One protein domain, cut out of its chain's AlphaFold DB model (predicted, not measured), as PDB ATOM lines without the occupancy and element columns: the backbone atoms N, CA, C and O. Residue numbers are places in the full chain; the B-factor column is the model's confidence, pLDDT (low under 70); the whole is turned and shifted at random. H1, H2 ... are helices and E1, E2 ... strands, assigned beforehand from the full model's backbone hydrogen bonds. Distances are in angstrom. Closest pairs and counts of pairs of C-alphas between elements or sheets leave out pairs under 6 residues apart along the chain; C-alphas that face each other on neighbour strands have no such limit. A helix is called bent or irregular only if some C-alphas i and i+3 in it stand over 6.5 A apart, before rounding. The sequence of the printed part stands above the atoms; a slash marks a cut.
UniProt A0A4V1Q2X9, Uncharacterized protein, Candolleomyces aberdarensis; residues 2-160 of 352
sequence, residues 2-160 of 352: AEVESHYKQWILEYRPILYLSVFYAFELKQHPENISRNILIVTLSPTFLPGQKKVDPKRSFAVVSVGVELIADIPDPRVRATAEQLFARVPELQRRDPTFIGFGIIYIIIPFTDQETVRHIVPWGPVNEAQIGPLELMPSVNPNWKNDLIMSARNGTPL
ATOM      1  N   ALA A   2     246.117 211.951 230.819       84.81
ATOM      2  CA  ALA A   2     244.648 211.927 230.998       84.81
ATOM      3  C   ALA A   2     244.010 213.291 231.359       84.81
ATOM      4  O   ALA A   2     242.926 213.627 230.883       84.81
ATOM      5  N   GLU A   3     244.696 214.107 232.163       87.94
ATOM      6  CA  GLU A   3     244.258 215.471 232.509       87.94
ATOM      7  C   GLU A   3     244.200 216.390 231.275       87.94
ATOM      8  O   GLU A   3     243.198 217.070 231.046       87.94
ATOM      9  N   VAL A   4     245.235 216.344 230.427       88.81
ATOM     10  CA  VAL A   4     245.306 217.108 229.169       88.81
ATOM     11  C   VAL A   4     244.178 216.704 228.231       88.81
ATOM     12  O   VAL A   4     243.510 217.575 227.681       88.81
ATOM     13  N   GLU A   5     243.909 215.403 228.096       88.94
ATOM     14  CA  GLU A   5     242.803 214.911 227.271       88.94
ATOM     15  C   GLU A   5     241.437 215.394 227.772       88.94
ATOM     16  O   GLU A   5     240.583 215.778 226.969       88.94
ATOM     17  N   SER A   6     241.216 215.396 229.090       89.06
ATOM     18  CA  SER A   6     239.965 215.873 229.687       89.06
ATOM     19  C   SER A   6     239.733 217.355 229.389       89.06
ATOM     20  O   SER A   6     238.661 217.737 228.911       89.06
ATOM     21  N   HIS A   7     240.746 218.198 229.604       90.50
ATOM     22  CA  HIS A   7     240.641 219.625 229.299       90.50
ATOM     23  C   HIS A   7     240.526 219.890 227.798       90.50
ATOM     24  O   HIS A   7     239.782 220.787 227.396       90.50
ATOM     25  N   TYR A   8     241.218 219.111 226.963       92.62
ATOM     26  CA  TYR A   8     241.139 219.228 225.509       92.62
ATOM     27  C   TYR A   8     239.720 218.950 225.003       92.62
ATOM     28  O   TYR A   8     239.189 219.726 224.208       92.62
ATOM     29  N   LYS A   9     239.065 217.901 225.516       89.62
ATOM     30  CA  LYS A   9     237.673 217.572 225.165       89.62
ATOM     31  C   LYS A   9     236.698 218.703 225.496       89.62
ATOM     32  O   LYS A   9     235.743 218.911 224.757       89.62
ATOM     33  N   GLN A  10     236.924 219.451 226.573       88.19
ATOM     34  CA  GLN A  10     236.093 220.616 226.889       88.19
ATOM     35  C   GLN A  10     236.429 221.809 225.985       88.19
ATOM     36  O   GLN A  10     235.528 222.461 225.464       88.19
ATOM     37  N   TRP A  11     237.717 222.056 225.737       91.75
ATOM     38  CA  TRP A  11     238.172 223.142 224.868       91.75
ATOM     39  C   TRP A  11     237.658 222.987 223.433       91.75
ATOM     40  O   TRP A  11     237.126 223.937 222.862       91.75
ATOM     41  N   ILE A  12     237.735 221.782 222.856       89.00
ATOM     42  CA  ILE A  12     237.284 221.537 221.480       89.00
ATOM     43  C   ILE A  12     235.781 221.785 221.320       89.00
ATOM     44  O   ILE A  12     235.363 222.252 220.267       89.00
ATOM     45  N   LEU A  13     234.971 221.526 222.357       83.38
ATOM     46  CA  LEU A  13     233.532 221.802 222.344       83.38
ATOM     47  C   LEU A  13     233.241 223.306 222.338       83.38
ATOM     48  O   LEU A  13     232.395 223.753 221.568       83.38
ATOM     49  N   GLU A  14     233.969 224.084 223.138       82.69
ATOM     50  CA  GLU A  14     233.832 225.545 223.175       82.69
ATOM     51  C   GLU A  14     234.288 226.187 221.857       82.69
ATOM     52  O   GLU A  14     233.602 227.047 221.308       82.69
ATOM     53  N   TYR A  15     235.427 225.749 221.311       85.50
ATOM     54  CA  TYR A  15     236.046 226.314 220.102       85.50
ATOM     55  C   TYR A  15     235.527 225.714 218.795       85.50
ATOM     56  O   TYR A  15     235.940 226.116 217.703       85.50
ATOM     57  N   ARG A  16     234.570 224.796 218.898       81.69
ATOM     58  CA  ARG A  16     233.925 224.106 217.787       81.69
ATOM     59  C   ARG A  16     233.489 225.060 216.646       81.69
ATOM     60  O   ARG A  16     233.833 224.784 215.496       81.69
ATOM     61  N   PRO A  17     232.836 226.215 216.910       78.44
ATOM     62  CA  PRO A  17     232.393 227.125 215.846       78.44
ATOM     63  C   PRO A  17     233.528 227.878 215.132       78.44
ATOM     64  O   PRO A  17     233.508 228.017 213.913       78.44
ATOM     65  N   ILE A  18     234.535 228.373 215.859       82.25
ATOM     66  CA  ILE A  18     235.669 229.097 215.253       82.25
ATOM     67  C   ILE A  18     236.582 228.156 214.466       82.25
ATOM     68  O   ILE A  18     237.110 228.548 213.427       82.25
ATOM     69  N   LEU A  19     236.741 226.913 214.919       86.25
ATOM     70  CA  LEU A  19     237.489 225.890 214.190       86.25
ATOM     71  C   LEU A  19     236.811 225.543 212.864       86.25
ATOM     72  O   LEU A  19     237.492 225.448 211.849       86.25
ATOM     73  N   TYR A  20     235.479 225.462 212.847       81.94
ATOM     74  CA  TYR A  20     234.718 225.321 211.608       81.94
ATOM     75  C   TYR A  20     234.973 226.471 210.629       81.94
ATOM     76  O   TYR A  20     235.325 226.239 209.475       81.94
ATOM     77  N   LEU A  21     234.851 227.713 211.102       80.94
ATOM     78  CA  LEU A  21     235.117 228.890 210.273       80.94
ATOM     79  C   LEU A  21     236.563 228.921 209.771       80.94
ATOM     80  O   LEU A  21     236.824 229.328 208.642       80.94
ATOM     81  N   SER A  22     237.499 228.465 210.603       88.19
ATOM     82  CA  SER A  22     238.908 228.364 210.234       88.19
ATOM     83  C   SER A  22     239.099 227.364 209.103       88.19
ATOM     84  O   SER A  22     239.739 227.722 208.133       88.19
ATOM     85  N   VAL A  23     238.490 226.174 209.163       89.44
ATOM     86  CA  VAL A  23     238.510 225.191 208.061       89.44
ATOM     87  C   VAL A  23     237.961 225.798 206.771       89.44
ATOM     88  O   VAL A  23     238.594 225.690 205.726       89.44
ATOM     89  N   PHE A  24     236.819 226.484 206.851       85.25
ATOM     90  CA  PHE A  24     236.191 227.103 205.688       85.25
ATOM     91  C   PHE A  24     237.113 228.113 204.988       85.25
ATOM     92  O   PHE A  24     237.313 228.032 203.777       85.25
ATOM     93  N   TYR A  25     237.708 229.038 205.751       86.75
ATOM     94  CA  TYR A  25     238.616 230.045 205.200       86.75
ATOM     95  C   TYR A  25     239.969 229.481 204.794       86.75
ATOM     96  O   TYR A  25     240.518 229.888 203.778       86.75
ATOM     97  N   ALA A  26     240.512 228.569 205.591       91.19
ATOM     98  CA  ALA A  26     241.827 227.993 205.380       91.19
ATOM     99  C   ALA A  26     241.886 227.145 204.112       91.19
ATOM    100  O   ALA A  26     242.927 227.086 203.468       91.19
ATOM    101  N   PHE A  27     240.782 226.481 203.767       91.88
ATOM    102  CA  PHE A  27     240.695 225.653 202.567       91.88
ATOM    103  C   PHE A  27     240.095 226.409 201.379       91.88
ATOM    104  O   PHE A  27     239.981 225.831 200.304       91.88
ATOM    105  N   GLU A  28     239.711 227.675 201.569       89.50
ATOM    106  CA  GLU A  28     239.109 228.518 200.532       89.50
ATOM    107  C   GLU A  28     237.875 227.861 199.895       89.50
ATOM    108  O   GLU A  28     237.647 227.960 198.692       89.50
ATOM    109  N   LEU A  29     237.046 227.193 200.709       84.94
ATOM    110  CA  LEU A  29     235.975 226.308 200.220       84.94
ATOM    111  C   LEU A  29     234.927 227.008 199.348       84.94
ATOM    112  O   LEU A  29     234.215 226.344 198.602       84.94
ATOM    113  N   LYS A  30     234.824 228.340 199.430       80.50
ATOM    114  CA  LYS A  30     233.950 229.133 198.555       80.50
ATOM    115  C   LYS A  30     234.445 229.165 197.105       80.50
ATOM    116  O   LYS A  30     233.631 229.254 196.198       80.50
ATOM    117  N   GLN A  31     235.761 229.162 196.898       84.44
ATOM    118  CA  GLN A  31     236.401 229.226 195.578       84.44
ATOM    119  C   GLN A  31     236.822 227.836 195.093       84.44
ATOM    120  O   GLN A  31     236.713 227.542 193.907       84.44
ATOM    121  N   HIS A  32     237.254 226.992 196.029       88.75
ATOM    122  CA  HIS A  32     237.862 225.691 195.782       88.75
ATOM    123  C   HIS A  32     237.245 224.625 196.705       88.75
ATOM    124  O   HIS A  32     237.905 224.158 197.639       88.75
ATOM    125  N   PRO A  33     235.965 224.242 196.521       86.19
ATOM    126  CA  PRO A  33     235.301 223.248 197.371       86.19
ATOM    127  C   PRO A  33     236.033 221.895 197.399       86.19
ATOM    128  O   PRO A  33     236.022 221.206 198.419       86.19
ATOM    129  N   GLU A  34     236.741 221.538 196.324       88.38
ATOM    130  CA  GLU A  34     237.567 220.333 196.211       88.38
ATOM    131  C   GLU A  34     238.681 220.252 197.266       88.38
ATOM    132  O   GLU A  34     239.091 219.150 197.653       88.38
ATOM    133  N   ASN A  35     239.132 221.397 197.790       93.12
ATOM    134  CA  ASN A  35     240.178 221.466 198.807       93.12
ATOM    135  C   ASN A  35     239.789 220.761 200.109       93.12
ATOM    136  O   ASN A  35     240.679 220.318 200.835       93.12
ATOM    137  N   ILE A  36     238.490 220.580 200.385       90.94
ATOM    138  CA  ILE A  36     238.023 219.853 201.573       90.94
ATOM    139  C   ILE A  36     238.561 218.417 201.640       90.94
ATOM    140  O   ILE A  36     238.719 217.864 202.723       90.94
ATOM    141  N   SER A  37     238.840 217.821 200.476       90.31
ATOM    142  CA  SER A  37     239.304 216.436 200.337       90.31
ATOM    143  C   SER A  37     240.826 216.304 200.255       90.31
ATOM    144  O   SER A  37     241.359 215.197 200.262       90.31
ATOM    145  N   ARG A  38     241.537 217.433 200.155       93.38
ATOM    146  CA  ARG A  38     242.990 217.483 199.938       93.38
ATOM    147  C   ARG A  38     243.731 218.067 201.125       93.38
ATOM    148  O   ARG A  38     244.853 217.650 201.393       93.38
ATOM    149  N   ASN A  39     243.102 219.007 201.822       95.88
ATOM    150  CA  ASN A  39     243.745 219.822 202.835       95.88
ATOM    151  C   ASN A  39     243.362 219.386 204.248       95.88
ATOM    152  O   ASN A  39     242.265 218.887 204.509       95.88
ATOM    153  N   ILE A  40     244.274 219.635 205.179       96.00
ATOM    154  CA  ILE A  40     244.063 219.453 206.610       96.00
ATOM    155  C   ILE A  40     244.475 220.715 207.357       96.00
ATOM    156  O   ILE A  40     245.482 221.349 207.041       96.00
ATOM    157  N   LEU A  41     243.680 221.098 208.355       96.19
ATOM    158  CA  LEU A  41     243.988 222.227 209.221       96.19
ATOM    159  C   LEU A  41     244.822 221.722 210.396       96.19
ATOM    160  O   LEU A  41     244.325 220.952 211.214       96.19
ATOM    161  N   ILE A  42     246.064 222.170 210.518       96.88
ATOM    162  CA  ILE A  42     246.929 221.823 211.647       96.88
ATOM    163  C   ILE A  42     246.832 222.920 212.697       96.88
ATOM    164  O   ILE A  42     247.040 224.095 212.391       96.88
ATOM    165  N   VAL A  43     246.543 222.545 213.942       96.38
ATOM    166  CA  VAL A  43     246.499 223.469 215.082       96.38
ATOM    167  C   VAL A  43     247.402 222.938 216.184       96.38
ATOM    168  O   VAL A  43     247.149 221.873 216.748       96.38
ATOM    169  N   THR A  44     248.432 223.705 216.532       96.38
ATOM    170  CA  THR A  44     249.294 223.387 217.674       96.38
ATOM    171  C   THR A  44     248.801 224.137 218.899       96.38
ATOM    172  O   THR A  44     248.686 225.365 218.876       96.38
ATOM    173  N   LEU A  45     248.511 223.410 219.975       96.25
ATOM    174  CA  LEU A  45     248.053 223.956 221.246       96.25
ATOM    175  C   LEU A  45     249.140 223.838 222.312       96.25
ATOM    176  O   LEU A  45     249.883 222.868 222.337       96.25
ATOM    177  N   SER A  46     249.177 224.787 223.240       94.25
ATOM    178  CA  SER A  46     249.981 224.694 224.458       94.25
ATOM    179  C   SER A  46     249.065 224.751 225.683       94.25
ATOM    180  O   SER A  46     248.238 225.672 225.759       94.25
ATOM    181  N   PRO A  47     249.152 223.784 226.615       94.06
ATOM    182  CA  PRO A  47     248.439 223.855 227.887       94.06
ATOM    183  C   PRO A  47     248.816 225.125 228.660       94.06
ATOM    184  O   PRO A  47     249.984 225.492 228.744       94.06
ATOM    185  N   THR A  48     247.835 225.797 229.254       92.31
ATOM    186  CA  THR A  48     248.048 227.022 230.061       92.31
ATOM    187  C   THR A  48     247.871 226.791 231.563       92.31
ATOM    188  O   THR A  48     247.976 227.727 232.358       92.31
ATOM    189  N   PHE A  49     247.548 225.561 231.948       90.50
ATOM    190  CA  PHE A  49     247.301 225.138 233.319       90.50
ATOM    191  C   PHE A  49     248.491 224.349 233.864       90.50
ATOM    192  O   PHE A  49     249.256 223.746 233.112       90.50
ATOM    193  N   LEU A  50     248.634 224.355 235.187       88.50
ATOM    194  CA  LEU A  50     249.660 223.573 235.873       88.50
ATOM    195  C   LEU A  50     249.190 222.121 236.073       88.50
ATOM    196  O   LEU A  50     247.985 221.896 236.214       88.50
ATOM    197  N   PRO A  51     250.108 221.138 236.142       86.62
ATOM    198  CA  PRO A  51     249.753 219.753 236.451       86.62
ATOM    199  C   PRO A  51     248.959 219.630 237.763       86.62
ATOM    200  O   PRO A  51     249.346 220.201 238.785       86.62
ATOM    201  N   GLY A  52     247.860 218.871 237.749       86.12
ATOM    202  CA  GLY A  52     246.991 218.649 238.911       86.12
ATOM    203  C   GLY A  52     245.954 219.750 239.175       86.12
ATOM    204  O   GLY A  52     245.240 219.699 240.188       86.12
ATOM    205  N   GLN A  53     245.834 220.748 238.297       86.81
ATOM    206  CA  GLN A  53     244.879 221.839 238.449       86.81
ATOM    207  C   GLN A  53     243.452 221.376 238.106       86.81
ATOM    208  O   GLN A  53     243.003 221.418 236.971       86.81
ATOM    209  N   LYS A  54     242.663 221.022 239.128       81.19
ATOM    210  CA  LYS A  54     241.302 220.475 238.931       81.19
ATOM    211  C   LYS A  54     240.284 221.446 238.314       81.19
ATOM    212  O   LYS A  54     239.304 221.003 237.722       81.19
ATOM    213  N   LYS A  55     240.450 222.760 238.508       86.81
ATOM    214  CA  LYS A  55     239.528 223.796 238.009       86.81
ATOM    215  C   LYS A  55     240.254 224.676 236.998       86.81
ATOM    216  O   LYS A  55     240.948 225.621 237.378       86.81
ATOM    217  N   VAL A  56     240.071 224.361 235.723       88.38
ATOM    218  CA  VAL A  56     240.574 225.144 234.591       88.38
ATOM    219  C   VAL A  56     239.370 225.623 233.793       88.38
ATOM    220  O   VAL A  56     238.485 224.828 233.485       88.38
ATOM    221  N   ASP A  57     239.322 226.916 233.482       88.31
ATOM    222  CA  ASP A  57     238.331 227.459 232.551       88.31
ATOM    223  C   ASP A  57     238.567 226.836 231.163       88.31
ATOM    224  O   ASP A  57     239.635 227.069 230.583       88.31
ATOM    225  N   PRO A  58     237.607 226.075 230.601       85.88
ATOM    226  CA  PRO A  58     237.755 225.456 229.287       85.88
ATOM    227  C   PRO A  58     238.083 226.452 228.178       85.88
ATOM    228  O   PRO A  58     238.724 226.089 227.200       85.88
ATOM    229  N   LYS A  59     237.690 227.722 228.327       85.81
ATOM    230  CA  LYS A  59     237.966 228.765 227.330       85.81
ATOM    231  C   LYS A  59     239.415 229.225 227.333       85.81
ATOM    232  O   LYS A  59     239.853 229.895 226.406       85.81
ATOM    233  N   ARG A  60     240.150 228.913 228.396       88.38
ATOM    234  CA  ARG A  60     241.520 229.372 228.613       88.38
ATOM    235  C   ARG A  60     242.498 228.238 228.823       88.38
ATOM    236  O   ARG A  60     243.666 228.549 228.986       88.38
ATOM    237  N   SER A  61     242.058 226.979 228.807       91.38
ATOM    238  CA  SER A  61     242.889 225.801 229.085       91.38
ATOM    239  C   SER A  61     244.014 225.575 228.071       91.38
ATOM    240  O   SER A  61     245.020 224.958 228.409       91.38
ATOM    241  N   PHE A  62     243.876 226.104 226.853       94.56
ATOM    242  CA  PHE A  62     244.909 226.031 225.826       94.56
ATOM    243  C   PHE A  62     245.112 227.371 225.128       94.56
ATOM    244  O   PHE A  62     244.155 228.079 224.803       94.56
ATOM    245  N   ALA A  63     246.374 227.677 224.841       92.88
ATOM    246  CA  ALA A  63     246.770 228.705 223.895       92.88
ATOM    247  C   ALA A  63     247.004 228.069 222.520       92.88
ATOM    248  O   ALA A  63     247.585 226.991 222.425       92.88
ATOM    249  N   VAL A  64     246.587 228.745 221.449       94.81
ATOM    250  CA  VAL A  64     246.933 228.340 220.080       94.81
ATOM    251  C   VAL A  64     248.312 228.906 219.751       94.81
ATOM    252  O   VAL A  64     248.483 230.122 219.708       94.81
ATOM    253  N   VAL A  65     249.286 228.020 219.545       94.12
ATOM    254  CA  VAL A  65     250.690 228.358 219.264       94.12
ATOM    255  C   VAL A  65     250.893 228.620 217.778       94.12
ATOM    256  O   VAL A  65     251.494 229.619 217.395       94.12
ATOM    257  N   SER A  66     250.377 227.730 216.933       95.06
ATOM    258  CA  SER A  66     250.499 227.837 215.482       95.06
ATOM    259  C   SER A  66     249.294 227.225 214.782       95.06
ATOM    260  O   SER A  66     248.616 226.347 215.323       95.06
ATOM    261  N   VAL A  67     249.023 227.726 213.576       95.44
ATOM    262  CA  VAL A  67     247.947 227.239 212.717       95.44
ATOM    263  C   VAL A  67     248.428 227.206 211.272       95.44
ATOM    264  O   VAL A  67     248.931 228.209 210.749       95.44
ATOM    265  N   GLY A  68     248.267 226.060 210.622       95.38
ATOM    266  CA  GLY A  68     248.749 225.799 209.269       95.38
ATOM    267  C   GLY A  68     247.748 225.007 208.442       95.38
ATOM    268  O   GLY A  68     246.806 224.431 208.978       95.38
ATOM    269  N   VAL A  69     247.961 225.008 207.132       96.44
ATOM    270  CA  VAL A  69     247.253 224.144 206.188       96.44
ATOM    271  C   VAL A  69     248.312 223.340 205.472       96.44
ATOM    272  O   VAL A  69     249.288 223.920 205.000       96.44
ATOM    273  N   GLU A  70     248.116 222.035 205.412       96.75
ATOM    274  CA  GLU A  70     248.976 221.119 204.670       96.75
ATOM    275  C   GLU A  70     248.108 220.188 203.826       96.75
ATOM    276  O   GLU A  70     246.895 220.078 204.046       96.75
ATOM    277  N   LEU A  71     248.724 219.517 202.855       96.12
ATOM    278  CA  LEU A  71     248.063 218.441 202.132       96.12
ATOM    279  C   LEU A  71     247.988 217.212 203.037       96.12
ATOM    280  O   LEU A  71     248.958 216.845 203.693       96.12
ATOM    281  N   ILE A  72     246.850 216.521 203.027       94.44
ATOM    282  CA  ILE A  72     246.653 215.265 203.767       94.44
ATOM    283  C   ILE A  72     247.727 214.232 203.390       94.44
ATOM    284  O   ILE A  72     248.174 213.469 204.245       94.44
ATOM    285  N   ALA A  73     248.152 214.225 202.122       93.00
ATOM    286  CA  ALA A  73     249.184 213.330 201.607       93.00
ATOM    287  C   ALA A  73     250.568 213.567 202.236       93.00
ATOM    288  O   ALA A  73     251.334 212.612 202.367       93.00
ATOM    289  N   ASP A  74     250.851 214.801 202.663       94.62
ATOM    290  CA  ASP A  74     252.149 215.208 203.211       94.62
ATOM    291  C   ASP A  74     252.241 214.966 204.725       94.62
ATOM    292  O   ASP A  74     253.325 215.035 205.307       94.62
ATOM    293  N   ILE A  75     251.123 214.626 205.381       92.88
ATOM    294  CA  ILE A  75     251.111 214.353 206.817       92.88
ATOM    295  C   ILE A  75     251.775 213.002 207.112       92.88
ATOM    296  O   ILE A  75     251.273 211.954 206.689       92.88
ATOM    297  N   PRO A  76     252.849 212.973 207.925       90.06
ATOM    298  CA  PRO A  76     253.567 211.735 208.211       90.06
ATOM    299  C   PRO A  76     252.776 210.762 209.100       90.06
ATOM    300  O   PRO A  76     253.072 209.569 209.090       90.06
ATOM    301  N   ASP A  77     251.771 211.225 209.860       90.81
ATOM    302  CA  ASP A  77     250.955 210.357 210.727       90.81
ATOM    303  C   ASP A  77     250.015 209.472 209.874       90.81
ATOM    304  O   ASP A  77     249.049 209.975 209.291       90.81
ATOM    305  N   PRO A  78     250.235 208.144 209.806       90.31
ATOM    306  CA  PRO A  78     249.426 207.250 208.976       90.31
ATOM    307  C   PRO A  78     247.956 207.201 209.412       90.31
ATOM    308  O   PRO A  78     247.087 206.914 208.590       90.31
ATOM    309  N   ARG A  79     247.646 207.530 210.675       92.56
ATOM    310  CA  ARG A  79     246.264 207.563 211.172       92.56
ATOM    311  C   ARG A  79     245.465 208.694 210.540       92.56
ATOM    312  O   ARG A  79     244.259 208.543 210.364       92.56
ATOM    313  N   VAL A  80     246.119 209.804 210.186       90.50
ATOM    314  CA  VAL A  80     245.480 210.924 209.483       90.50
ATOM    315  C   VAL A  80     245.007 210.467 208.110       90.50
ATOM    316  O   VAL A  80     243.833 210.640 207.792       90.50
ATOM    317  N   ARG A  81     245.885 209.803 207.350       92.00
ATOM    318  CA  ARG A  81     245.559 209.266 206.021       92.00
ATOM    319  C   ARG A  81     244.456 208.213 206.086       92.00
ATOM    320  O   ARG A  81     243.449 208.368 205.408       92.00
ATOM    321  N   ALA A  82     244.569 207.238 206.989       92.44
ATOM    322  CA  ALA A  82     243.540 206.211 207.168       92.44
ATOM    323  C   ALA A  82     242.169 206.802 207.565       92.44
ATOM    324  O   ALA A  82     241.130 206.384 207.057       92.44
ATOM    325  N   THR A  83     242.154 207.809 208.448       92.12
ATOM    326  CA  THR A  83     240.913 208.497 208.848       92.12
ATOM    327  C   THR A  83     240.314 209.278 207.679       92.12
ATOM    328  O   THR A  83     239.103 209.230 207.464       92.12
ATOM    329  N   ALA A  84     241.148 209.987 206.914       90.62
ATOM    330  CA  ALA A  84     240.719 210.728 205.735       90.62
ATOM    331  C   ALA A  84     240.114 209.794 204.678       90.62
ATOM    332  O   ALA A  84     238.993 210.029 204.234       90.62
ATOM    333  N   GLU A  85     240.790 208.690 204.357       91.94
ATOM    334  CA  GLU A  85     240.297 207.661 203.435       91.94
ATOM    335  C   GLU A  85     238.934 207.111 203.873       91.94
ATOM    336  O   GLU A  85     237.994 207.071 203.075       91.94
ATOM    337  N   GLN A  86     238.782 206.762 205.157       92.75
ATOM    338  CA  GLN A  86     237.520 206.256 205.698       92.75
ATOM    339  C   GLN A  86     236.379 207.278 205.571       92.75
ATOM    340  O   GLN A  86     235.243 206.910 205.264       92.75
ATOM    341  N   LEU A  87     236.647 208.561 205.827       90.19
ATOM    342  CA  LEU A  87     235.639 209.618 205.725       90.19
ATOM    343  C   LEU A  87     235.275 209.909 204.272       90.19
ATOM    344  O   LEU A  87     234.093 210.033 203.949       90.19
ATOM    345  N   PHE A  88     236.270 209.986 203.391       90.88
ATOM    346  CA  PHE A  88     236.069 210.294 201.979       90.88
ATOM    347  C   PHE A  88     235.376 209.156 201.231       90.88
ATOM    348  O   PHE A  88     234.540 209.424 200.371       90.88
ATOM    349  N   ALA A  89     235.583 207.900 201.638       91.31
ATOM    350  CA  ALA A  89     234.828 206.760 201.119       91.31
ATOM    351  C   ALA A  89     233.306 206.886 201.343       91.31
ATOM    352  O   ALA A  89     232.519 206.326 200.581       91.31
ATOM    353  N   ARG A  90     232.870 207.648 202.358       89.44
ATOM    354  CA  ARG A  90     231.445 207.891 202.651       89.44
ATOM    355  C   ARG A  90     230.845 209.035 201.833       89.44
ATOM    356  O   ARG A  90     229.623 209.177 201.807       89.44
ATOM    357  N   VAL A  91     231.671 209.857 201.182       88.69
ATOM    358  CA  VAL A  91     231.213 211.064 200.476       88.69
ATOM    359  C   VAL A  91     230.230 210.750 199.346       88.69
ATOM    360  O   VAL A  91     229.165 211.367 199.346       88.69
ATOM    361  N   PRO A  92     230.469 209.761 198.460       90.50
ATOM    362  CA  PRO A  92     229.531 209.454 197.382       90.50
ATOM    363  C   PRO A  92     228.144 209.042 197.885       90.50
ATOM    364  O   PRO A  92     227.131 209.408 197.295       90.50
ATOM    365  N   GLU A  93     228.073 208.284 198.983       91.06
ATOM    366  CA  GLU A  93     226.793 207.887 199.576       91.06
ATOM    367  C   GLU A  93     226.041 209.096 200.144       91.06
ATOM    368  O   GLU A  93     224.837 209.235 199.935       91.06
ATOM    369  N   LEU A  94     226.750 209.989 200.837       85.94
ATOM    370  CA  LEU A  94     226.160 211.194 201.414       85.94
ATOM    371  C   LEU A  94     225.716 212.187 200.334       85.94
ATOM    372  O   LEU A  94     224.624 212.728 200.454       85.94
ATOM    373  N   GLN A  95     226.479 212.338 199.248       85.94
ATOM    374  CA  GLN A  95     226.102 213.162 198.092       85.94
ATOM    375  C   GLN A  95     224.852 212.650 197.372       85.94
ATOM    376  O   GLN A  95     224.047 213.440 196.889       85.94
ATOM    377  N   ARG A  96     224.634 211.327 197.331       89.00
ATOM    378  CA  ARG A  96     223.376 210.767 196.802       89.00
ATOM    379  C   ARG A  96     222.165 211.140 197.658       89.00
ATOM    380  O   ARG A  96     221.069 211.251 197.121       89.00
ATOM    381  N   ARG A  97     222.345 211.278 198.978       86.12
ATOM    382  CA  ARG A  97     221.272 211.642 199.922       86.12
ATOM    383  C   ARG A  97     221.041 213.153 199.981       86.12
ATOM    384  O   ARG A  97     219.902 213.581 200.119       86.12
ATOM    385  N   ASP A  98     222.113 213.929 199.886       81.94
ATOM    386  CA  ASP A  98     222.117 215.388 199.874       81.94
ATOM    387  C   ASP A  98     223.124 215.868 198.813       81.94
ATOM    388  O   ASP A  98     224.325 215.898 199.092       81.94
ATOM    389  N   PRO A  99     222.670 216.256 197.605       81.44
ATOM    390  CA  PRO A  99     223.551 216.737 196.540       81.44
ATOM    391  C   PRO A  99     224.350 217.985 196.915       81.44
ATOM    392  O   PRO A  99     225.369 218.257 196.292       81.44
ATOM    393  N   THR A 100     223.914 218.724 197.941       79.19
ATOM    394  CA  THR A 100     224.652 219.883 198.447       79.19
ATOM    395  C   THR A 100     225.850 219.468 199.297       79.19
ATOM    396  O   THR A 100     226.638 220.311 199.701       79.19
ATOM    397  N   PHE A 101     226.028 218.185 199.612       83.12
ATOM    398  CA  PHE A 101     227.131 217.715 200.438       83.12
ATOM    399  C   PHE A 101     228.496 217.826 199.731       83.12
ATOM    400  O   PHE A 101     228.712 217.271 198.656       83.12
ATOM    401  N   ILE A 102     229.452 218.502 200.372       81.44
ATOM    402  CA  ILE A 102     230.780 218.788 199.804       81.44
ATOM    403  C   ILE A 102     231.832 217.836 200.375       81.44
ATOM    404  O   ILE A 102     232.660 217.314 199.634       81.44
ATOM    405  N   GLY A 103     231.810 217.573 201.686       88.44
ATOM    406  CA  GLY A 103     232.761 216.643 202.298       88.44
ATOM    407  C   GLY A 103     232.967 216.815 203.800       88.44
ATOM    408  O   GLY A 103     232.127 217.356 204.522       88.44
ATOM    409  N   PHE A 104     234.113 216.332 204.279       89.12
ATOM    410  CA  PHE A 104     234.546 216.443 205.670       89.12
ATOM    411  C   PHE A 104     235.847 217.235 205.733       89.12
ATOM    412  O   PHE A 104     236.856 216.793 205.197       89.12
ATOM    413  N   GLY A 105     235.843 218.375 206.413       89.44
ATOM    414  CA  GLY A 105     237.084 219.018 206.814       89.44
ATOM    415  C   GLY A 105     237.777 218.187 207.886       89.44
ATOM    416  O   GLY A 105     237.122 217.555 208.713       89.44
ATOM    417  N   ILE A 106     239.103 218.179 207.901       92.38
ATOM    418  CA  ILE A 106     239.872 217.467 208.922       92.38
ATOM    419  C   ILE A 106     240.741 218.483 209.649       92.38
ATOM    420  O   ILE A 106     241.374 219.340 209.029       92.38
ATOM    421  N   ILE A 107     240.755 218.392 210.978       94.25
ATOM    422  CA  ILE A 107     241.626 219.197 211.827       94.25
ATOM    423  C   ILE A 107     242.565 218.262 212.579       94.25
ATOM    424  O   ILE A 107     242.121 217.337 213.260       94.25
ATOM    425  N   TYR A 108     243.861 218.516 212.472       95.81
ATOM    426  CA  TYR A 108     244.900 217.799 213.189       95.81
ATOM    427  C   TYR A 108     245.421 218.655 214.340       95.81
ATOM    428  O   TYR A 108     246.085 219.673 214.136       95.81
ATOM    429  N   ILE A 109     245.073 218.264 215.564       95.50
ATOM    430  CA  ILE A 109     245.474 218.965 216.780       95.50
ATOM    431  C   ILE A 109     246.735 218.323 217.344       95.50
ATOM    432  O   ILE A 109     246.760 217.117 217.601       95.50
ATOM    433  N   ILE A 110     247.745 219.149 217.600       95.62
ATOM    434  CA  ILE A 110     249.025 218.753 218.182       95.62
ATOM    435  C   ILE A 110     249.176 219.466 219.527       95.62
ATOM    436  O   ILE A 110     249.158 220.691 219.582       95.62
ATOM    437  N   ILE A 111     249.323 218.712 220.616       95.00
ATOM    438  CA  ILE A 111     249.518 219.252 221.967       95.00
ATOM    439  C   ILE A 111     250.840 218.708 222.521       95.00
ATOM    440  O   ILE A 111     250.857 217.599 223.070       95.00
ATOM    441  N   PRO A 112     251.966 219.425 222.365       90.00
ATOM    442  CA  PRO A 112     253.169 219.128 223.132       90.00
ATOM    443  C   PRO A 112     252.866 219.269 224.629       90.00
ATOM    444  O   PRO A 112     252.375 220.305 225.077       90.00
ATOM    445  N   PHE A 113     253.117 218.208 225.392       77.38
ATOM    446  CA  PHE A 113     252.938 218.192 226.846       77.38
ATOM    447  C   PHE A 113     254.284 218.157 227.580       77.38
ATOM    448  O   PHE A 113     254.426 218.787 228.624       77.38
ATOM    449  N   THR A 114     255.278 217.476 227.010       78.81
ATOM    450  CA  THR A 114     256.681 217.477 227.454       78.81
ATOM    451  C   THR A 114     257.598 217.469 226.229       78.81
ATOM    452  O   THR A 114     257.120 217.322 225.103       78.81
ATOM    453  N   ASP A 115     258.914 217.564 226.434       74.38
ATOM    454  CA  ASP A 115     259.913 217.526 225.351       74.38
ATOM    455  C   ASP A 115     259.883 216.222 224.527       74.38
ATOM    456  O   ASP A 115     260.461 216.156 223.444       74.38
ATOM    457  N   GLN A 116     259.203 215.181 225.021       72.94
ATOM    458  CA  GLN A 116     259.124 213.864 224.382       72.94
ATOM    459  C   GLN A 116     257.686 213.386 224.130       72.94
ATOM    460  O   GLN A 116     257.475 212.506 223.294       72.94
ATOM    461  N   GLU A 117     256.680 213.961 224.799       80.62
ATOM    462  CA  GLU A 117     255.283 213.542 224.664       80.62
ATOM    463  C   GLU A 117     254.433 214.578 223.927       80.62
ATOM    464  O   GLU A 117     254.274 215.729 224.346       80.62
ATOM    465  N   THR A 118     253.804 214.131 222.842       88.44
ATOM    466  CA  THR A 118     252.835 214.917 222.079       88.44
ATOM    467  C   THR A 118     251.511 214.172 221.996       88.44
ATOM    468  O   THR A 118     251.439 213.079 221.425       88.44
ATOM    469  N   VAL A 119     250.447 214.790 222.506       90.25
ATOM    470  CA  VAL A 119     249.081 214.307 222.298       90.25
ATOM    471  C   VAL A 119     248.617 214.770 220.919       90.25
ATOM    472  O   VAL A 119     248.773 215.936 220.557       90.25
ATOM    473  N   ARG A 120     248.077 213.842 220.127       92.44
ATOM    474  CA  ARG A 120     247.633 214.087 218.751       92.44
ATOM    475  C   ARG A 120     246.174 213.691 218.614       92.44
ATOM    476  O   ARG A 120     245.820 212.560 218.944       92.44
ATOM    477  N   HIS A 121     245.355 214.594 218.094       91.81
ATOM    478  CA  HIS A 121     243.950 214.322 217.824       91.81
ATOM    479  C   HIS A 121     243.606 214.629 216.376       91.81
ATOM    480  O   HIS A 121     243.999 215.658 215.831       91.81
ATOM    481  N   ILE A 122     242.828 213.735 215.778       90.56
ATOM    482  CA  ILE A 122     242.230 213.927 214.464       90.56
ATOM    483  C   ILE A 122     240.767 214.238 214.722       90.56
ATOM    484  O   ILE A 122     240.032 213.403 215.252       90.56
ATOM    485  N   VAL A 123     240.359 215.457 214.402       87.25
ATOM    486  CA  VAL A 123     238.985 215.916 214.568       87.25
ATOM    487  C   VAL A 123     238.357 215.974 213.185       87.25
ATOM    488  O   VAL A 123     238.599 216.935 212.447       87.25
ATOM    489  N   PRO A 124     237.578 214.952 212.798       83.88
ATOM    490  CA  PRO A 124     236.791 215.036 211.588       83.88
ATOM    491  C   PRO A 124     235.680 216.056 211.791       83.88
ATOM    492  O   PRO A 124     235.000 216.089 212.821       83.88
ATOM    493  N   TRP A 125     235.505 216.900 210.791       75.50
ATOM    494  CA  TRP A 125     234.584 218.007 210.828       75.50
ATOM    495  C   TRP A 125     233.660 217.990 209.613       75.50
ATOM    496  O   TRP A 125     234.060 218.279 208.492       75.50
ATOM    497  N   GLY A 126     232.394 217.654 209.835       60.69
ATOM    498  CA  GLY A 126     231.387 217.561 208.783       60.69
ATOM    499  C   GLY A 126     230.284 216.568 209.153       60.69
ATOM    500  O   GLY A 126     230.408 215.870 210.164       60.69
ATOM    501  N   PRO A 127     229.200 216.503 208.368       65.50
ATOM    502  CA  PRO A 127     229.166 216.872 206.955       65.50
ATOM    503  C   PRO A 127     229.149 218.391 206.678       65.50
ATOM    504  O   PRO A 127     228.330 219.098 207.253       65.50
ATOM    505  N   VAL A 128     230.040 218.883 205.802       71.50
ATOM    506  CA  VAL A 128     229.976 220.234 205.212       71.50
ATOM    507  C   VAL A 128     229.141 220.164 203.939       71.50
ATOM    508  O   VAL A 128     229.467 219.388 203.042       71.50
ATOM    509  N   ASN A 129     228.080 220.962 203.846       67.56
ATOM    510  CA  ASN A 129     227.241 221.058 202.653       67.56
ATOM    511  C   ASN A 129     227.087 222.514 202.179       67.56
ATOM    512  O   ASN A 129     227.256 223.446 202.965       67.56
ATOM    513  N   GLU A 130     226.761 222.723 200.901       57.03
ATOM    514  CA  GLU A 130     226.529 224.041 200.301       57.03
ATOM    515  C   GLU A 130     225.407 224.782 201.036       57.03
ATOM    516  O   GLU A 130     225.464 225.999 201.173       57.03
ATOM    517  N   ALA A 131     224.429 224.069 201.608       47.09
ATOM    518  CA  ALA A 131     223.365 224.665 202.416       47.09
ATOM    519  C   ALA A 131     223.858 225.269 203.751       47.09
ATOM    520  O   ALA A 131     223.273 226.241 204.225       47.09
ATOM    521  N   GLN A 132     224.930 224.739 204.353       50.16
ATOM    522  CA  GLN A 132     225.649 225.357 205.477       50.16
ATOM    523  C   GLN A 132     226.629 226.439 205.006       50.16
ATOM    524  O   GLN A 132     226.984 227.311 205.797       50.16
ATOM    525  N   ILE A 133     227.019 226.424 203.725       47.41
ATOM    526  CA  ILE A 133     227.748 227.516 203.065       47.41
ATOM    527  C   ILE A 133     226.817 228.674 202.659       47.41
ATOM    528  O   ILE A 133     227.275 229.807 202.591       47.41
ATOM    529  N   GLY A 134     225.510 228.453 202.489       39.22
ATOM    530  CA  GLY A 134     224.511 229.494 202.192       39.22
ATOM    531  C   GLY A 134     224.478 230.649 203.212       39.22
ATOM    532  O   GLY A 134     224.616 231.803 202.813       39.22
ATOM    533  N   PRO A 135     224.449 230.385 204.536       40.47
ATOM    534  CA  PRO A 135     224.674 231.403 205.573       40.47
ATOM    535  C   PRO A 135     226.068 232.066 205.532       40.47
ATOM    536  O   PRO A 135     226.294 233.088 206.180       40.47
ATOM    537  N   LEU A 136     227.022 231.487 204.790       43.53
ATOM    538  CA  LEU A 136     228.379 231.992 204.548       43.53
ATOM    539  C   LEU A 136     228.481 232.794 203.232       43.53
ATOM    540  O   LEU A 136     229.575 233.237 202.880       43.53
ATOM    541  N   GLU A 137     227.382 233.078 202.517       41.88
ATOM    542  CA  GLU A 137     227.399 234.076 201.431       41.88
ATOM    543  C   GLU A 137     227.797 235.467 201.953       41.88
ATOM    544  O   GLU A 137     228.525 236.192 201.270       41.88
ATOM    545  N   LEU A 138     227.428 235.772 203.205       44.91
ATOM    546  CA  LEU A 138     227.872 236.934 203.985       44.91
ATOM    547  C   LEU A 138     229.336 236.860 204.441       44.91
ATOM    548  O   LEU A 138     229.911 237.871 204.849       44.91
ATOM    549  N   MET A 139     229.953 235.678 204.403       50.88
ATOM    550  CA  MET A 139     231.375 235.547 204.669       50.88
ATOM    551  C   MET A 139     232.160 235.883 203.401       50.88
ATOM    552  O   MET A 139     231.840 235.386 202.312       50.88
ATOM    553  N   PRO A 140     233.203 236.727 203.505       56.00
ATOM    554  CA  PRO A 140     234.045 237.000 202.355       56.00
ATOM    555  C   PRO A 140     234.646 235.690 201.856       56.00
ATOM    556  O   PRO A 140     234.898 234.772 202.634       56.00
ATOM    557  N   SER A 141     234.878 235.614 200.549       61.56
ATOM    558  CA  SER A 141     235.492 234.446 199.911       61.56
ATOM    559  C   SER A 141     236.829 234.062 200.534       61.56
ATOM    560  O   SER A 141     237.180 232.889 200.542       61.56
ATOM    561  N   VAL A 142     237.533 235.044 201.098       67.31
ATOM    562  CA  VAL A 142     238.806 234.876 201.785       67.31
ATOM    563  C   VAL A 142     238.815 235.770 203.026       67.31
ATOM    564  O   VAL A 142     238.440 236.943 202.964       67.31
ATOM    565  N   ASN A 143     239.278 235.246 204.162       75.75
ATOM    566  CA  ASN A 143     239.682 236.069 205.304       75.75
ATOM    567  C   ASN A 143     241.200 235.943 205.482       75.75
ATOM    568  O   ASN A 143     241.634 235.007 206.147       75.75
ATOM    569  N   PRO A 144     242.028 236.878 204.983       80.50
ATOM    570  CA  PRO A 144     243.486 236.759 205.088       80.50
ATOM    571  C   PRO A 144     243.988 236.732 206.543       80.50
ATOM    572  O   PRO A 144     245.112 236.318 206.811       80.50
ATOM    573  N   ASN A 145     243.153 237.144 207.503       83.56
ATOM    574  CA  ASN A 145     243.474 237.172 208.926       83.56
ATOM    575  C   ASN A 145     242.897 235.987 209.714       83.56
ATOM    576  O   ASN A 145     242.980 236.003 210.942       83.56
ATOM    577  N   TRP A 146     242.342 234.958 209.061       86.31
ATOM    578  CA  TRP A 146     241.673 233.843 209.745       86.31
ATOM    579  C   TRP A 146     242.567 233.167 210.804       86.31
ATOM    580  O   TRP A 146     242.098 232.869 211.902       86.31
ATOM    581  N   LYS A 147     243.876 233.020 210.528       91.12
ATOM    582  CA  LYS A 147     244.863 232.480 211.485       91.12
ATOM    583  C   LYS A 147     244.929 233.323 212.756       91.12
ATOM    584  O   LYS A 147     244.793 232.810 213.865       91.12
ATOM    585  N   ASN A 148     245.095 234.634 212.582       85.31
ATOM    586  CA  ASN A 148     245.153 235.591 213.683       85.31
ATOM    587  C   ASN A 148     243.833 235.626 214.454       85.31
ATOM    588  O   ASN A 148     243.840 235.759 215.674       85.31
ATOM    589  N   ASP A 149     242.703 235.478 213.768       81.94
ATOM    590  CA  ASP A 149     241.388 235.482 214.399       81.94
ATOM    591  C   ASP A 149     241.174 234.242 215.276       81.94
ATOM    592  O   ASP A 149     240.675 234.382 216.396       81.94
ATOM    593  N   LEU A 150     241.617 233.056 214.841       86.75
ATOM    594  CA  LEU A 150     241.614 231.844 215.667       86.75
ATOM    595  C   LEU A 150     242.537 231.997 216.887       86.75
ATOM    596  O   LEU A 150     242.098 231.775 218.019       86.75
ATOM    597  N   ILE A 151     243.779 232.450 216.679       88.31
ATOM    598  CA  ILE A 151     244.757 232.663 217.759       88.31
ATOM    599  C   ILE A 151     244.222 233.663 218.791       88.31
ATOM    600  O   ILE A 151     244.248 233.406 219.996       88.31
ATOM    601  N   MET A 152     243.681 234.797 218.339       80.94
ATOM    602  CA  MET A 152     243.133 235.825 219.225       80.94
ATOM    603  C   MET A 152     241.856 235.366 219.933       80.94
ATOM    604  O   MET A 152     241.648 235.723 221.092       80.94
ATOM    605  N   SER A 153     241.014 234.562 219.278       79.06
ATOM    606  CA  SER A 153     239.816 233.983 219.901       79.06
ATOM    607  C   SER A 153     240.183 233.014 221.024       79.06
ATOM    608  O   SER A 153     239.556 233.039 222.087       79.06
ATOM    609  N   ALA A 154     241.222 232.196 220.824       83.94
ATOM    610  CA  ALA A 154     241.779 231.329 221.861       83.94
ATOM    611  C   ALA A 154     242.370 232.147 223.014       83.94
ATOM    612  O   ALA A 154     241.971 231.987 224.162       83.94
ATOM    613  N   ARG A 155     243.229 233.123 222.697       81.69
ATOM    614  CA  ARG A 155     243.885 233.985 223.693       81.69
ATOM    615  C   ARG A 155     242.896 234.753 224.575       81.69
ATOM    616  O   ARG A 155     243.135 234.917 225.768       81.69
ATOM    617  N   ASN A 156     241.805 235.247 223.997       78.19
ATOM    618  CA  ASN A 156     240.829 236.066 224.716       78.19
ATOM    619  C   ASN A 156     239.743 235.245 225.432       78.19
ATOM    620  O   ASN A 156     238.958 235.825 226.186       78.19
ATOM    621  N   GLY A 157     239.669 233.928 225.210       77.12
ATOM    622  CA  GLY A 157     238.567 233.104 225.711       77.12
ATOM    623  C   GLY A 157     237.224 233.415 225.034       77.12
ATOM    624  O   GLY A 157     236.179 233.347 225.680       77.12
ATOM    625  N   THR A 158     237.233 233.835 223.762       74.56
ATOM    626  CA  THR A 158     236.036 234.283 223.022       74.56
ATOM    627  C   THR A 158     235.785 233.423 221.775       74.56
ATOM    628  O   THR A 158     236.131 233.846 220.670       74.56
ATOM    629  N   PRO A 159     235.165 232.239 221.914       57.59
ATOM    630  CA  PRO A 159     235.050 231.250 220.833       57.59
ATOM    631  C   PRO A 159     234.111 231.620 219.664       57.59
ATOM    632  O   PRO A 159     234.107 230.931 218.650       57.59
ATOM    633  N   LEU A 160     233.325 232.701 219.768       55.22
ATOM    634  CA  LEU A 160     232.284 233.087 218.790       55.22
ATOM    635  C   LEU A 160     232.500 234.464 218.132       55.22
ATOM    636  O   LEU A 160     231.608 235.003 217.481       55.22
TER     637      LEU A 160
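AT A GLANCE: This is residues 2 to 160 of the 352 residues of an uncharacterized protein of Candolleomyces aberdarensis (UniProt A0A4V1Q2X9). One twisted sheet of four strands lies between helices: the bent helix H1 and H6 cover one face, and H3 and H4 lie over the other. The short H2 stands at the sheet's level, and H5 only grazes the sheet. The printed part has 159 residues, with six named helices and four named strands in the order H1 H2 E1 E2 H3 H4 E3 E4 H5 H6; the sheet runs E2 E1 E3 E4 and is mixed. The class is mixed, helices and strands; the whole is compact, with a radius of gyration of the C-alphas of 16.0 A and spans of 49 by 35 by 25 A.

IN THESE COORDINATES: Find C-alpha 2 at (244.648, 211.927, 230.998), where H1, residues 2 to 26, begins. By its hydrogen bonds it was assigned as one helix, but it is bent: C-alphas 14 and 17 are 7.6 A apart, and its arms H1a, residues 2 to 14, 19.1 A, and H1b, residues 17 to 26, 14.1 A, are about perpendicular at 78 degrees. Next come H2, residues 33 to 37, E1, residues 39 to 47, 25.8 A, and E2, residues 62 to 71, 25.1 A, which bends by 61 degrees at residue 65. Read on to H3, residues 78 to 88, 15.4 A, H4, residues 91 to 97, E3, residues 101 to 112, 34.6 A, and E4, residues 118 to 129, 32.7 A. H5, residues 130 to 136, precedes H6, residues 146 to 156, 15.2 A, which ends at C-alpha 156 (240.829, 236.066, 224.716).

HOW THE PARTS SIT: In the sheet, the hairpin E1 and E2 is antiparallel, with N 42 and O 68 at 2.8 A; E1 and E3 are parallel, with N 43 and O 108 at 2.9 A; the hairpin E3 and E4 is antiparallel, with N 107 and O 123 at 3.0 A. The architecture is three layers, helices on both faces of a sheet: H1a, H1b and H6 on one, H3 on the other. H1a runs slantwise to the strands at a height over the sheet of 8.2 A. H1b runs across them at 7.3 A; its closest C-alphas to E1 are Val 23 and Leu 41, 6.3 A. H6 lies over E2, along the strands, with the C-alphas of Val 64 and Ile 151 closest at 5.4 A. H1b and H6 touch, with the C-alphas of Ser 22 and Trp 146 closest at 6.2 A, at a shallow tilt of 23 degrees, opposite ways. H3 runs along the strands at a height of 9.6 A; the C-alphas of Leu 87 and Phe 104 are its closest to E3, 6.9 A. H4, on the same face as H3, comes closest to E3 at the C-alphas of Gln 95 and Phe 101, 5.2 A. Every O i to N i+4 pair is within hydrogen-bond range in H1b, H3, H4 and H6; H1a has 8 of 9, H2 0 of 1 with 2 of 2 O i to N i+3 pairs, and H5 1 of 3 with 2 of 4.

THE WHOLE: The C-alphas of Gly 52 and Arg 96 are the two farthest apart, 48.9 A. The printed part has no cut, and the link from E1 to E2, 14 residues, is long. Look for pLDDT under 70 at residues 126 to 127, 129 to 142 and 159 to 160; the mean of the printed part is 84.2.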